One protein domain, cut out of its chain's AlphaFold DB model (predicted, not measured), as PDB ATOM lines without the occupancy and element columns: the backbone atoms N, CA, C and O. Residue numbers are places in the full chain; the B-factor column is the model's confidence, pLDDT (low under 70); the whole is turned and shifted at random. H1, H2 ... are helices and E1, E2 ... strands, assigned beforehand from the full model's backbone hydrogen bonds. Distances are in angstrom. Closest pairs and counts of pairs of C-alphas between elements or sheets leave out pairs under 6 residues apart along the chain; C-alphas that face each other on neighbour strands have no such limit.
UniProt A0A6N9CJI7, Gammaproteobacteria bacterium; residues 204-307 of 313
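Overview. This is residues 204 to 307 of the 313 residues of a protein of Gammaproteobacteria bacterium (UniProt A0A6N9CJI7). A small three-stranded sheet has the long helix H2 over one face, running along edge strand E1, with H4 beside E1 at the sheet's level. H1 meets the first end of H2, at its residues 222 to 226, and makes a corner with it, and H3 sits at the first end of H4, away from the sheet. The 104 printed residues run H1 H2 H3 H4 E1 E2 E3, of mixed class, with an antiparallel sheet in the order E1 E2 E3. The whole is compact, radius of gyration of the C-alphas 14.1 A, spanning 41 by 31 by 23 A.

Along the chain. E1 is residues 277 to 283, 20.0 A long, from C-alpha 277 at (18.143, 90.272, 35.033). E2 is 291 to 296 and E3 301 to 305, ending at (27.373, 89.254, 23.947). H2, residues 221 to 245, is 36.5 A long; H4, 261 to 275, is 21.1 A. H1 is 204 to 213 and H3 255 to 259.

Arrangement. E1 E2 E3 form a meander, each strand the antiparallel neighbour of the one before; N 280 and O 293 are 2.8 A apart, N 294 and O 303 2.9 A. H2 is on the sheet, height 9.2 A, over E1; their closest C-alphas, Ala 238 and Leu 282, are 6.3 A apart. H4 touches H2 about perpendicular at 77 degrees, the closest C-alphas, Cys 227 and Phe 268, 5.9 A apart. H1 touches H2 with the C-alphas of Val 207 and Ala 223 closest, 5.9 A. H3 and H4 only just touch, only at the corner, with 3 pairs of C-alphas within 8 A; His 257 and Arg 264 have the closest, 5.2 A. In H1, H2, H3 and H4 every O i to N i+4 pair is within hydrogen-bond range.

Size, cuts and confidence. The C-alphas farthest apart, Ser 215 and Gly 246, are 42.2 A apart. The printed part has no cut and no long link, and no printed residue is under 70 in pLDDT.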
ATOM      1  N   TRP A 204       4.577  96.114  33.839       94.56
ATOM      2  CA  TRP A 204       6.001  96.338  33.573       94.56
ATOM      3  C   TRP A 204       6.644  97.333  34.536       94.56
ATOM      4  O   TRP A 204       7.685  97.039  35.120       94.56
ATOM      5  N   THR A 205       6.025  98.501  34.717       94.69
ATOM      6  CA  THR A 205       6.593  99.578  35.538       94.69
ATOM      7  C   THR A 205       6.762  99.130  36.988       94.69
ATOM      8  O   THR A 205       7.840  99.293  37.552       94.69
ATOM      9  N   GLY A 206       5.739  98.489  37.563       95.25
ATOM     10  CA  GLY A 206       5.796  97.990  38.938       95.25
ATOM     11  C   GLY A 206       6.828  96.876  39.120       95.25
ATOM     12  O   GLY A 206       7.574  96.877  40.097       95.25
ATOM     13  N   VAL A 207       6.930  95.958  38.155       95.31
ATOM     14  CA  VAL A 207       7.933  94.886  38.198       95.31
ATOM     15  C   VAL A 207       9.350  95.441  38.051       95.31
ATOM     16  O   VAL A 207      10.252  95.019  38.774       95.31
ATOM     17  N   ARG A 208       9.556  96.412  37.155       95.31
ATOM     18  CA  ARG A 208      10.839  97.099  36.975       95.31
ATOM     19  C   ARG A 208      11.280  97.778  38.266       95.31
ATOM     20  O   ARG A 208      12.401  97.551  38.714       95.31
ATOM     21  N   ASP A 209      10.401  98.577  38.863       94.94
ATOM     22  CA  ASP A 209      10.710  99.332  40.079       94.94
ATOM     23  C   ASP A 209      10.983  98.378  41.248       94.94
ATOM     24  O   ASP A 209      11.998  98.504  41.931       94.94
ATOM     25  N   GLY A 210      10.184  97.314  41.382       94.31
ATOM     26  CA  GLY A 210      10.437  96.276  42.377       94.31
ATOM     27  C   GLY A 210      11.766  95.534  42.172       94.31
ATOM     28  O   GLY A 210      12.412  95.144  43.147       94.31
ATOM     29  N   ALA A 211      12.206  95.321  40.926       93.69
ATOM     30  CA  ALA A 211      13.497  94.683  40.636       93.69
ATOM     31  C   ALA A 211      14.681  95.581  41.033       93.69
ATOM     32  O   ALA A 211      15.698  95.079  41.527       93.69
ATOM     33  N   VAL A 212      14.533  96.896  40.829       93.31
ATOM     34  CA  VAL A 212      15.496  97.932  41.233       93.31
ATOM     35  C   VAL A 212      15.590  98.014  42.758       93.31
ATOM     36  O   VAL A 212      16.691  98.027  43.303       93.31
ATOM     37  N   GLU A 213      14.452  98.005  43.448       93.38
ATOM     38  CA  GLU A 213      14.372  98.074  44.914       93.38
ATOM     39  C   GLU A 213      14.725  96.750  45.613       93.38
ATOM     40  O   GLU A 213      14.989  96.732  46.815       93.38
ATOM     41  N   GLY A 214      14.724  95.632  44.881       91.38
ATOM     42  CA  GLY A 214      14.906  94.294  45.449       91.38
ATOM     43  C   GLY A 214      13.687  93.790  46.232       91.38
ATOM     44  O   GLY A 214      13.832  92.937  47.106       91.38
ATOM     45  N   SER A 215      12.494  94.308  45.933       92.94
ATOM     46  CA  SER A 215      11.240  94.006  46.636       92.94
ATOM     47  C   SER A 215      10.376  92.941  45.942       92.94
ATOM     48  O   SER A 215       9.342  92.536  46.481       92.94
ATOM     49  N   LEU A 216      10.790  92.434  44.770       92.69
ATOM     50  CA  LEU A 216      10.034  91.413  44.037       92.69
ATOM     51  C   LEU A 216       9.960  90.073  44.771       92.69
ATOM     52  O   LEU A 216      10.967  89.465  45.136       92.69
ATOM     53  N   SER A 217       8.742  89.545  44.857       91.00
ATOM     54  CA  SER A 217       8.483  88.184  45.313       91.00
ATOM     55  C   SER A 217       8.513  87.192  44.152       91.00
ATOM     56  O   SER A 217       7.911  87.427  43.107       91.00
ATOM     57  N   ARG A 218       9.102  86.011  44.382       89.75
ATOM     58  CA  ARG A 218       9.124  84.901  43.408       89.75
ATOM     59  C   ARG A 218       7.737  84.357  43.051       89.75
ATOM     60  O   ARG A 218       7.600  83.629  42.075       89.75
ATOM     61  N   ASN A 219       6.729  84.674  43.861       90.12
ATOM     62  CA  ASN A 219       5.349  84.243  43.655       90.12
ATOM     63  C   ASN A 219       4.454  85.371  43.112       90.12
ATOM     64  O   ASN A 219       3.245  85.177  43.055       90.12
ATOM     65  N   SER A 220       5.016  86.537  42.764       92.50
ATOM     66  CA  SER A 220       4.256  87.661  42.205       92.50
ATOM     67  C   SER A 220       3.651  87.272  40.848       92.50
ATOM     68  O   SER A 220       4.407  86.957  39.922       92.50
ATOM     69  N   PRO A 221       2.312  87.290  40.701       92.69
ATOM     70  CA  PRO A 221       1.661  87.065  39.411       92.69
ATOM     71  C   PRO A 221       2.101  88.084  38.350       92.69
ATOM     72  O   PRO A 221       2.256  87.734  37.183       92.69
ATOM     73  N   GLU A 222       2.373  89.317  38.769       93.81
ATOM     74  CA  GLU A 222       2.833  90.418  37.920       93.81
ATOM     75  C   GLU A 222       4.222  90.123  37.336       93.81
ATOM     76  O   GLU A 222       4.448  90.273  36.134       93.81
ATOM     77  N   ALA A 223       5.150  89.628  38.165       94.06
ATOM     78  CA  ALA A 223       6.476  89.207  37.716       94.06
ATOM     79  C   ALA A 223       6.400  88.020  36.744       94.06
ATOM     80  O   ALA A 223       7.137  87.983  35.757       94.06
ATOM     81  N   VAL A 224       5.491  87.071  36.995       92.69
ATOM     82  CA  VAL A 224       5.237  85.936  36.094       92.69
ATOM     83  C   VAL A 224       4.753  86.426  34.727       92.69
ATOM     84  O   VAL A 224       5.241  85.922  33.718       92.69
ATOM     85  N   GLU A 225       3.837  87.395  34.666       90.62
ATOM     86  CA  GLU A 225       3.348  87.959  33.398       90.62
ATOM     87  C   GLU A 225       4.470  88.658  32.615       90.62
ATOM     88  O   GLU A 225       4.670  88.380  31.430       90.62
ATOM     89  N   VAL A 226       5.256  89.515  33.275       93.75
ATOM     90  CA  VAL A 226       6.381  90.219  32.634       93.75
ATOM     91  C   VAL A 226       7.423  89.232  32.101       93.75
ATOM     92  O   VAL A 226       7.932  89.409  30.995       93.75
ATOM     93  N   CYS A 227       7.699  88.151  32.833       93.25
ATOM     94  CA  CYS A 227       8.606  87.098  32.377       93.25
ATOM     95  C   CYS A 227       8.049  86.301  31.181       93.25
ATOM     96  O   CYS A 227       8.825  85.881  30.324       93.25
ATOM     97  N   GLN A 228       6.726  86.122  31.063       89.44
ATOM     98  CA  GLN A 228       6.114  85.551  29.847       89.44
ATOM     99  C   GLN A 228       6.290  86.483  28.653       89.44
ATOM    100  O   GLN A 228       6.652  86.032  27.569       89.44
ATOM    101  N   ARG A 229       6.067  87.784  28.854       90.56
ATOM    102  CA  ARG A 229       6.248  88.788  27.801       90.56
ATOM    103  C   ARG A 229       7.706  88.919  27.371       90.56
ATOM    104  O   ARG A 229       7.964  89.110  26.189       90.56
ATOM    105  N   TRP A 230       8.657  88.739  28.286       93.19
ATOM    106  CA  TRP A 230      10.075  88.637  27.939       93.19
ATOM    107  C   TRP A 230      10.358  87.451  27.010       93.19
ATOM    108  O   TRP A 230      11.028  87.611  25.994       93.19
ATOM    109  N   ASP A 231       9.800  86.278  27.314       89.69
ATOM    110  CA  ASP A 231       9.935  85.097  26.454       89.69
ATOM    111  C   ASP A 231       9.344  85.337  25.053       89.69
ATOM    112  O   ASP A 231       9.943  85.001  24.031       89.69
ATOM    113  N   GLN A 232       8.186  85.999  24.989       88.56
ATOM    114  CA  GLN A 232       7.581  86.415  23.723       88.56
ATOM    115  C   GLN A 232       8.472  87.411  22.967       88.56
ATOM    116  O   GLN A 232       8.666  87.257  21.760       88.56
ATOM    117  N   LEU A 233       9.063  88.387  23.663       91.56
ATOM    118  CA  LEU A 233       9.976  89.370  23.082       91.56
ATOM    119  C   LEU A 233      11.220  88.712  22.471       91.56
ATOM    120  O   LEU A 233      11.641  89.115  21.390       91.56
ATOM    121  N   LEU A 234      11.790  87.681  23.103       92.06
ATOM    122  CA  LEU A 234      12.926  86.939  22.539       92.06
ATOM    123  C   LEU A 234      12.575  86.291  21.195       92.06
ATOM    124  O   LEU A 234      13.378  86.320  20.261       92.06
ATOM    125  N   ARG A 235      11.356  85.767  21.051       89.56
ATOM    126  CA  ARG A 235      10.876  85.190  19.783       89.56
ATOM    127  C   ARG A 235      10.640  86.243  18.727       89.56
ATOM    128  O   ARG A 235      11.007  86.038  17.576       89.56
ATOM    129  N   VAL A 236      10.059  87.372  19.120       89.19
ATOM    130  CA  VAL A 236       9.896  88.536  18.242       89.19
ATOM    131  C   VAL A 236      11.261  89.000  17.744       89.19
ATOM    132  O   VAL A 236      11.428  89.226  16.550       89.19
ATOM    133  N   ALA A 237      12.250  89.096  18.636       92.12
ATOM    134  CA  ALA A 237      13.611  89.476  18.288       92.12
ATOM    135  C   ALA A 237      14.252  88.467  17.323       92.12
ATOM    136  O   ALA A 237      14.847  88.883  16.331       92.12
ATOM    137  N   ALA A 238      14.071  87.161  17.557       91.88
ATOM    138  CA  ALA A 238      14.525  86.115  16.643       91.88
ATOM    139  C   ALA A 238      13.894  86.266  15.249       91.88
ATOM    140  O   ALA A 238      14.608  86.291  14.251       91.88
ATOM    141  N   LEU A 239      12.568  86.431  15.182       89.81
ATOM    142  CA  LEU A 239      11.839  86.594  13.924       89.81
ATOM    143  C   LEU A 239      12.267  87.859  13.177       89.81
ATOM    144  O   LEU A 239      12.525  87.794  11.978       89.81
ATOM    145  N   ARG A 240      12.376  88.999  13.866       90.62
ATOM    146  CA  ARG A 240      12.807  90.266  13.257       90.62
ATOM    147  C   ARG A 240      14.228  90.166  12.723       90.62
ATOM    148  O   ARG A 240      14.433  90.420  11.541       90.62
ATOM    149  N   LEU A 241      15.170  89.700  13.543       92.31
ATOM    150  CA  LEU A 241      16.558  89.531  13.120       92.31
ATOM    151  C   LEU A 241      16.661  88.568  11.931       92.31
ATOM    152  O   LEU A 241      17.321  88.883  10.947       92.31
ATOM    153  N   GLY A 242      15.964  87.429  11.985       90.31
ATOM    154  CA  GLY A 242      15.926  86.467  10.885       90.31
ATOM    155  C   GLY A 242      15.319  87.032   9.601       90.31
ATOM    156  O   GLY A 242      15.794  86.738   8.507       90.31
ATOM    157  N   THR A 243      14.321  87.903   9.729       89.31
ATOM    158  CA  THR A 243      13.718  88.618   8.596       89.31
ATOM    159  C   THR A 243      14.683  89.627   7.983       89.31
ATOM    160  O   THR A 243      14.779  89.714   6.763       89.31
ATOM    161  N   GLU A 244      15.413  90.377   8.806       89.94
ATOM    162  CA  GLU A 244      16.372  91.384   8.342       89.94
ATOM    163  C   GLU A 244      17.552  90.751   7.598       89.94
ATOM    164  O   GLU A 244      17.942  91.245   6.541       89.94
ATOM    165  N   ILE A 245      18.085  89.637   8.108       91.19
ATOM    166  CA  ILE A 245      19.280  88.987   7.540       91.19
ATOM    167  C   ILE A 245      18.967  87.830   6.582       91.19
ATOM    168  O   ILE A 245      19.890  87.239   6.028       91.19
ATOM    169  N   GLY A 246      17.694  87.462   6.420       88.31
ATOM    170  CA  GLY A 246      17.281  86.379   5.525       88.31
ATOM    171  C   GLY A 246      17.619  84.976   6.010       88.31
ATOM    172  O   GLY A 246      17.768  84.068   5.196       88.31
ATOM    173  N   SER A 247      17.752  84.792   7.322       89.00
ATOM    174  CA  SER A 247      18.178  83.532   7.933       89.00
ATOM    175  C   SER A 247      17.168  83.044   8.968       89.00
ATOM    176  O   SER A 247      16.417  83.825   9.553       89.00
ATOM    177  N   ASP A 248      17.146  81.737   9.220       88.69
ATOM    178  CA  ASP A 248      16.227  81.119  10.180       88.69
ATOM    179  C   ASP A 248      16.773  81.239  11.609       88.69
ATOM    180  O   ASP A 248      17.190  80.270  12.249       88.69
ATOM    181  N   VAL A 249      16.786  82.476  12.104       92.69
ATOM    182  CA  VAL A 249      17.163  82.800  13.480       92.69
ATOM    183  C   VAL A 249      16.105  82.264  14.436       92.69
ATOM    184  O   VAL A 249      14.906  82.476  14.252       92.69
ATOM    185  N   THR A 250      16.548  81.573  15.483       91.62
ATOM    186  CA  THR A 250      15.656  80.936  16.459       91.62
ATOM    187  C   THR A 250      16.040  81.287  17.885       91.62
ATOM    188  O   THR A 250      17.208  81.493  18.205       91.62
ATOM    189  N   GLU A 251      15.049  81.333  18.770       92.00
ATOM    190  CA  GLU A 251      15.308  81.372  20.204       92.00
ATOM    191  C   GLU A 251      15.855  80.014  20.670       92.00
ATOM    192  O   GLU A 251      15.272  78.958  20.404       92.00
ATOM    193  N   VAL A 252      16.963  80.029  21.410       91.44
ATOM    194  CA  VAL A 252      17.517  78.821  22.021       91.44
ATOM    195  C   VAL A 252      16.776  78.540  23.320       91.44
ATOM    196  O   VAL A 252      16.974  79.185  24.352       91.44
ATOM    197  N   ILE A 253      15.929  77.517  23.267       86.94
ATOM    198  CA  ILE A 253      15.181  77.022  24.420       86.94
ATOM    199  C   ILE A 253      15.775  75.670  24.835       86.94
ATOM    200  O   ILE A 253      15.710  74.718  24.047       86.94
ATOM    201  N   PRO A 254      16.334  75.537  26.054       85.31
ATOM    202  CA  PRO A 254      16.812  74.261  26.576       85.31
ATOM    203  C   PRO A 254      15.738  73.168  26.514       85.31
ATOM    204  O   PRO A 254      14.561  73.423  26.761       85.31
ATOM    205  N   ARG A 255      16.131  71.913  26.254       83.00
ATOM    206  CA  ARG A 255      15.180  70.785  26.124       83.00
ATOM    207  C   ARG A 255      14.244  70.636  27.330       83.00
ATOM    208  O   ARG A 255      13.066  70.349  27.152       83.00
ATOM    209  N   ALA A 256      14.749  70.868  28.545       83.94
ATOM    210  CA  ALA A 256      13.944  70.821  29.767       83.94
ATOM    211  C   ALA A 256      12.804  71.859  29.763       83.94
ATOM    212  O   ALA A 256      11.695  71.575  30.209       83.94
ATOM    213  N   HIS A 257      13.057  73.046  29.207       84.00
ATOM    214  CA  HIS A 257      12.077  74.127  29.081       84.00
ATOM    215  C   HIS A 257      11.073  73.878  27.958       84.00
ATOM    216  O   HIS A 257       9.910  74.237  28.105       84.00
ATOM    217  N   GLN A 258      11.489  73.216  26.874       78.06
ATOM    218  CA  GLN A 258      10.569  72.795  25.809       78.06
ATOM    219  C   GLN A 258       9.521  71.808  26.338       78.06
ATOM    220  O   GLN A 258       8.348  71.897  25.994       78.06
ATOM    221  N   GLN A 259       9.937  70.884  27.209       77.69
ATOM    222  CA  GLN A 259       9.035  69.915  27.840       77.69
ATOM    223  C   GLN A 259       8.167  70.540  28.938       77.69
ATOM    224  O   GLN A 259       7.058  70.071  29.187       77.69
ATOM    225  N   ASN A 260       8.660  71.587  29.605       79.69
ATOM    226  CA  ASN A 260       7.941  72.274  30.670       79.69
ATOM    227  C   ASN A 260       8.079  73.805  30.552       79.69
ATOM    228  O   ASN A 260       8.946  74.397  31.200       79.69
ATOM    229  N   PRO A 261       7.178  74.470  29.807       76.69
ATOM    230  CA  PRO A 261       7.202  75.926  29.653       76.69
ATOM    231  C   PRO A 261       7.083  76.684  30.985       76.69
ATOM    232  O   PRO A 261       7.652  77.760  31.157       76.69
ATOM    233  N   LYS A 262       6.392  76.102  31.979       82.94
ATOM    234  CA  LYS A 262       6.260  76.710  33.313       82.94
ATOM    235  C   LYS A 262       7.594  76.757  34.057       82.94
ATOM    236  O   LYS A 262       7.778  77.639  34.889       82.94
ATOM    237  N   LEU A 263       8.507  75.823  33.785       87.88
ATOM    238  CA  LEU A 263       9.844  75.826  34.381       87.88
ATOM    239  C   LEU A 263      10.656  77.029  33.895       87.88
ATOM    240  O   LEU A 263      11.226  77.737  34.715       87.88
ATOM    241  N   ARG A 264      10.626  77.301  32.586       87.69
ATOM    242  CA  ARG A 264      11.327  78.439  31.977       87.69
ATOM    243  C   ARG A 264      10.931  79.762  32.619       87.69
ATOM    244  O   ARG A 264      11.776  80.536  33.048       87.69
ATOM    245  N   ASN A 265       9.627  79.976  32.753       89.06
ATOM    246  CA  ASN A 265       9.108  81.186  33.368       89.06
ATOM    247  C   ASN A 265       9.500  81.293  34.854       89.06
ATOM    248  O   ASN A 265       9.931  82.347  35.310       89.06
ATOM    249  N   LYS A 266       9.452  80.185  35.609       91.62
ATOM    250  CA  LYS A 266       9.938  80.165  36.999       91.62
ATOM    251  C   LYS A 266      11.413  80.554  37.112       91.62
ATOM    252  O   LYS A 266      11.769  81.262  38.049       91.62
ATOM    253  N   GLU A 267      12.254  80.101  36.187       93.00
ATOM    254  CA  GLU A 267      13.671  80.473  36.153       93.00
ATOM    255  C   GLU A 267      13.861  81.960  35.831       93.00
ATOM    256  O   GLU A 267      14.625  82.626  36.525       93.00
ATOM    257  N   PHE A 268      13.103  82.516  34.880       94.50
ATOM    258  CA  PHE A 268      13.112  83.959  34.619       94.50
ATOM    259  C   PHE A 268      12.691  84.780  35.835       94.50
ATOM    260  O   PHE A 268      13.402  85.712  36.205       94.50
ATOM    261  N   VAL A 269      11.605  84.402  36.513       95.50
ATOM    262  CA  VAL A 269      11.176  85.076  37.748       95.50
ATOM    263  C   VAL A 269      12.260  84.978  38.821       95.50
ATOM    264  O   VAL A 269      12.540  85.952  39.517       95.50
ATOM    265  N   GLN A 270      12.918  83.824  38.950       95.12
ATOM    266  CA  GLN A 270      14.008  83.651  39.905       95.12
ATOM    267  C   GLN A 270      15.207  84.564  39.604       95.12
ATOM    268  O   GLN A 270      15.706  85.201  40.539       95.12
ATOM    269  N   SER A 271      15.660  84.640  38.351       94.94
ATOM    270  CA  SER A 271      16.750  85.533  37.928       94.94
ATOM    271  C   SER A 271      16.370  87.005  38.070       94.94
ATOM    272  O   SER A 271      17.167  87.805  38.556       94.94
ATOM    273  N   LEU A 272      15.125  87.362  37.760       96.00
ATOM    274  CA  LEU A 272      14.629  88.722  37.930       96.00
ATOM    275  C   LEU A 272      14.602  89.137  39.409       96.00
ATOM    276  O   LEU A 272      15.074  90.218  39.748       96.00
ATOM    277  N   CYS A 273      14.121  88.276  40.310       94.50
ATOM    278  CA  CYS A 273      14.116  88.562  41.748       94.50
ATOM    279  C   CYS A 273      15.530  88.618  42.349       94.50
ATOM    280  O   CYS A 273      15.809  89.456  43.204       94.50
ATOM    281  N   THR A 274      16.414  87.701  41.945       93.88
ATOM    282  CA  THR A 274      17.742  87.550  42.568       93.88
ATOM    283  C   THR A 274      18.725  88.569  41.992       93.88
ATOM    284  O   THR A 274      19.292  89.394  42.715       93.88
ATOM    285  N   ASP A 275      18.852  88.574  40.670       94.25
ATOM    286  CA  ASP A 275      19.891  89.301  39.946       94.25
ATOM    287  C   ASP A 275      19.360  90.596  39.321       94.25
ATOM    288  O   ASP A 275      20.144  91.490  39.010       94.25
ATOM    289  N   GLY A 276      18.038  90.744  39.184       95.12
ATOM    290  CA  GLY A 276      17.443  91.865  38.455       95.12
ATOM    291  C   GLY A 276      17.616  91.732  36.946       95.12
ATOM    292  O   GLY A 276      17.588  92.741  36.245       95.12
ATOM    293  N   THR A 277      17.835  90.512  36.445       96.50
ATOM    294  CA  THR A 277      18.143  90.272  35.033       96.50
ATOM    295  C   THR A 277      17.211  89.254  34.387       96.50
ATOM    296  O   THR A 277      16.723  88.323  35.029       96.50
ATOM    297  N   LEU A 278      16.995  89.434  33.088       96.31
ATOM    298  CA  LEU A 278      16.294  88.506  32.211       96.31
ATOM    299  C   LEU A 278      17.215  88.188  31.037       96.31
ATOM    300  O   LEU A 278      17.633  89.096  30.324       96.31
ATOM    301  N   THR A 279      17.565  86.915  30.852       95.75
ATOM    302  CA  THR A 279      18.520  86.496  29.816       95.75
ATOM    303  C   THR A 279      17.896  85.475  28.882       95.75
ATOM    304  O   THR A 279      17.319  84.491  29.331       95.75
ATOM    305  N   GLY A 280      18.043  85.698  27.583       94.88
ATOM    306  CA  GLY A 280      17.703  84.759  26.525       94.88
ATOM    307  C   GLY A 280      18.862  84.561  25.563       94.88
ATOM    308  O   GLY A 280      19.883  85.240  25.646       94.88
ATOM    309  N   PHE A 281      18.691  83.633  24.629       95.19
ATOM    310  CA  PHE A 281      19.718  83.285  23.656       95.19
ATOM    311  C   PHE A 281      19.095  83.170  22.272       95.19
ATOM    312  O   PHE A 281      18.056  82.528  22.113       95.19
ATOM    313  N   LEU A 282      19.737  83.772  21.278       96.00
ATOM    314  CA  LEU A 282      19.340  83.697  19.880       96.00
ATOM    315  C   LEU A 282      20.396  82.920  19.100       96.00
ATOM    316  O   LEU A 282      21.584  83.236  19.163       96.00
ATOM    317  N   ARG A 283      19.957  81.918  18.345       95.50
ATOM    318  CA  ARG A 283      20.797  81.167  17.421       95.50
ATOM    319  C   ARG A 283      20.633  81.724  16.027       95.50
ATOM    320  O   ARG A 283      19.545  81.653  15.459       95.50
ATOM    321  N   VAL A 284      21.733  82.218  15.480       95.25
ATOM    322  CA  VAL A 284      21.843  82.609  14.079       95.25
ATOM    323  C   VAL A 284      22.560  81.475  13.341       95.25
ATOM    324  O   VAL A 284      23.646  81.083  13.775       95.25
ATOM    325  N   PRO A 285      21.972  80.902  12.276       93.12
ATOM    326  CA  PRO A 285      22.669  79.933  11.433       93.12
ATOM    327  C   PRO A 285      24.032  80.462  10.971       93.12
ATOM    328  O   PRO A 285      24.173  81.650  10.693       93.12
ATOM    329  N   ASP A 286      25.033  79.581  10.932       90.88
ATOM    330  CA  ASP A 286      26.419  79.877  10.531       90.88
ATOM    331  C   ASP A 286      27.179  80.898  11.407       90.88
ATOM    332  O   ASP A 286      28.324  81.243  11.109       90.88
ATOM    333  N   ALA A 287      26.603  81.348  12.528       91.69
ATOM    334  CA  ALA A 287      27.321  82.148  13.515       91.69
ATOM    335  C   ALA A 287      28.254  81.286  14.384       91.69
ATOM    336  O   ALA A 287      27.973  80.124  14.681       91.69
ATOM    337  N   ILE A 288      29.355  81.886  14.848       92.12
ATOM    338  CA  ILE A 288      30.378  81.207  15.664       92.12
ATOM    339  C   ILE A 288      29.854  80.731  17.030       92.12
ATOM    340  O   ILE A 288      30.371  79.767  17.592       92.12
ATOM    341  N   ALA A 289      28.842  81.411  17.569       93.75
ATOM    342  CA  ALA A 289      28.178  81.075  18.821       93.75
ATOM    343  C   ALA A 289      26.810  81.771  18.909       93.75
ATOM    344  O   ALA A 289      26.516  82.705  18.158       93.75
ATOM    345  N   ASP A 290      25.977  81.316  19.846       96.00
ATOM    346  CA  ASP A 290      24.683  81.936  20.130       96.00
ATOM    347  C   ASP A 290      24.875  83.361  20.693       96.00
ATOM    348  O   ASP A 290      25.862  83.664  21.378       96.00
ATOM    349  N   ILE A 291      23.922  84.248  20.409       96.25
ATOM    350  CA  ILE A 291      23.888  85.616  20.932       96.25
ATOM    351  C   ILE A 291      23.119  85.594  22.250       96.25
ATOM    352  O   ILE A 291      21.920  85.317  22.264       96.25
ATOM    353  N   SER A 292      23.785  85.914  23.355       96.56
ATOM    354  CA  SER A 292      23.128  86.164  24.637       96.56
ATOM    355  C   SER A 292      22.504  87.553  24.629       96.56
ATOM    356  O   SER A 292      23.190  88.541  24.368       96.56
ATOM    357  N   VAL A 293      21.220  87.626  24.967       96.81
ATOM    358  CA  VAL A 293      20.450  88.860  25.117       96.81
ATOM    359  C   VAL A 293      20.045  88.982  26.575       96.81
ATOM    360  O   VAL A 293      19.186  88.234  27.040       96.81
ATOM    361  N   THR A 294      20.650  89.914  27.302       97.19
ATOM    362  CA  THR A 294      20.363  90.136  28.723       97.19
ATOM    363  C   THR A 294      19.778  91.523  28.929       97.19
ATOM    364  O   THR A 294      20.437  92.520  28.646       97.19
ATOM    365  N   ALA A 295      18.561  91.601  29.455       96.62
ATOM    366  CA  ALA A 295      18.020  92.824  30.026       96.62
ATOM    367  C   ALA A 295      18.394  92.884  31.512       96.62
ATOM    368  O   ALA A 295      17.896  92.096  32.316       96.62
ATOM    369  N   ASP A 296      19.278  93.810  31.869       96.31
ATOM    370  CA  ASP A 296      19.578  94.168  33.251       96.31
ATOM    371  C   ASP A 296      18.675  95.333  33.662       96.31
ATOM    372  O   ASP A 296      18.851  96.487  33.252       96.31
ATOM    373  N   ILE A 297      17.668  94.997  34.463       94.88
ATOM    374  CA  ILE A 297      16.607  95.908  34.879       94.88
ATOM    375  C   ILE A 297      17.132  96.918  35.899       94.88
ATOM    376  O   ILE A 297      16.768  98.093  35.849       94.88
ATOM    377  N   ARG A 298      18.042  96.486  36.781       92.00
ATOM    378  CA  ARG A 298      18.622  97.330  37.833       92.00
ATOM    379  C   ARG A 298      19.481  98.440  37.249       92.00
ATOM    380  O   ARG A 298      19.447  99.563  37.746       92.00
ATOM    381  N   THR A 299      20.232  98.140  36.190       93.19
ATOM    382  CA  THR A 299      21.083  99.135  35.520       93.19
ATOM    383  C   THR A 299      20.436  99.779  34.295       93.19
ATOM    384  O   THR A 299      21.032 100.682  33.706       93.19
ATOM    385  N   SER A 300      19.216  99.366  33.929       93.38
ATOM    386  CA  SER A 300      18.509  99.813  32.719       93.38
ATOM    387  C   SER A 300      19.343  99.627  31.446       93.38
ATOM    388  O   SER A 300      19.423 100.518  30.597       93.38
ATOM    389  N   ARG A 301      19.997  98.468  31.317       95.31
ATOM    390  CA  ARG A 301      20.861  98.135  30.176       95.31
ATOM    391  C   ARG A 301      20.390  96.872  29.477       95.31
ATOM    392  O   ARG A 301      20.004  95.899  30.113       95.31
ATOM    393  N   VAL A 302      20.507  96.876  28.153       95.69
ATOM    394  CA  VAL A 302      20.445  95.660  27.341       95.69
ATOM    395  C   VAL A 302      21.869  95.305  26.944       95.69
ATOM    396  O   VAL A 302      22.585  96.126  26.369       95.69
ATOM    397  N   ILE A 303      22.291  94.099  27.292       96.62
ATOM    398  CA  ILE A 303      23.634  93.584  27.064       96.62
ATOM    399  C   ILE A 303      23.525  92.469  26.031       96.62
ATOM    400  O   ILE A 303      22.835  91.473  26.246       96.62
ATOM    401  N   LEU A 304      24.229  92.648  24.917       96.25
ATOM    402  CA  LEU A 304      24.397  91.637  23.883       96.25
ATOM    403  C   LEU A 304      25.835  91.140  23.935       96.25
ATOM    404  O   LEU A 304      26.764  91.946  23.888       96.25
ATOM    405  N   HIS A 305      26.035  89.832  24.037       94.31
ATOM    406  CA  HIS A 305      27.373  89.254  23.947       94.31
ATOM    407  C   HIS A 305      27.334  87.849  23.354       94.31
ATOM    408  O   HIS A 305      26.300  87.185  23.339       94.31
ATOM    409  N   THR A 306      28.483  87.394  22.869       94.00
ATOM    410  CA  THR A 306      28.693  86.023  22.417       94.00
ATOM    411  C   THR A 306      30.012  85.518  22.990       94.00
ATOM    412  O   THR A 306      30.941  86.303  23.189       94.00
ATOM    413  N   THR A 307      30.083  84.223  23.277       90.81
ATOM    414  CA  THR A 307      31.257  83.590  23.883       90.81
ATOM    415  C   THR A 307      31.658  82.403  23.026       90.81
ATOM    416  O   THR A 307      30.858  81.498  22.809       90.81
TER     417      THR A 307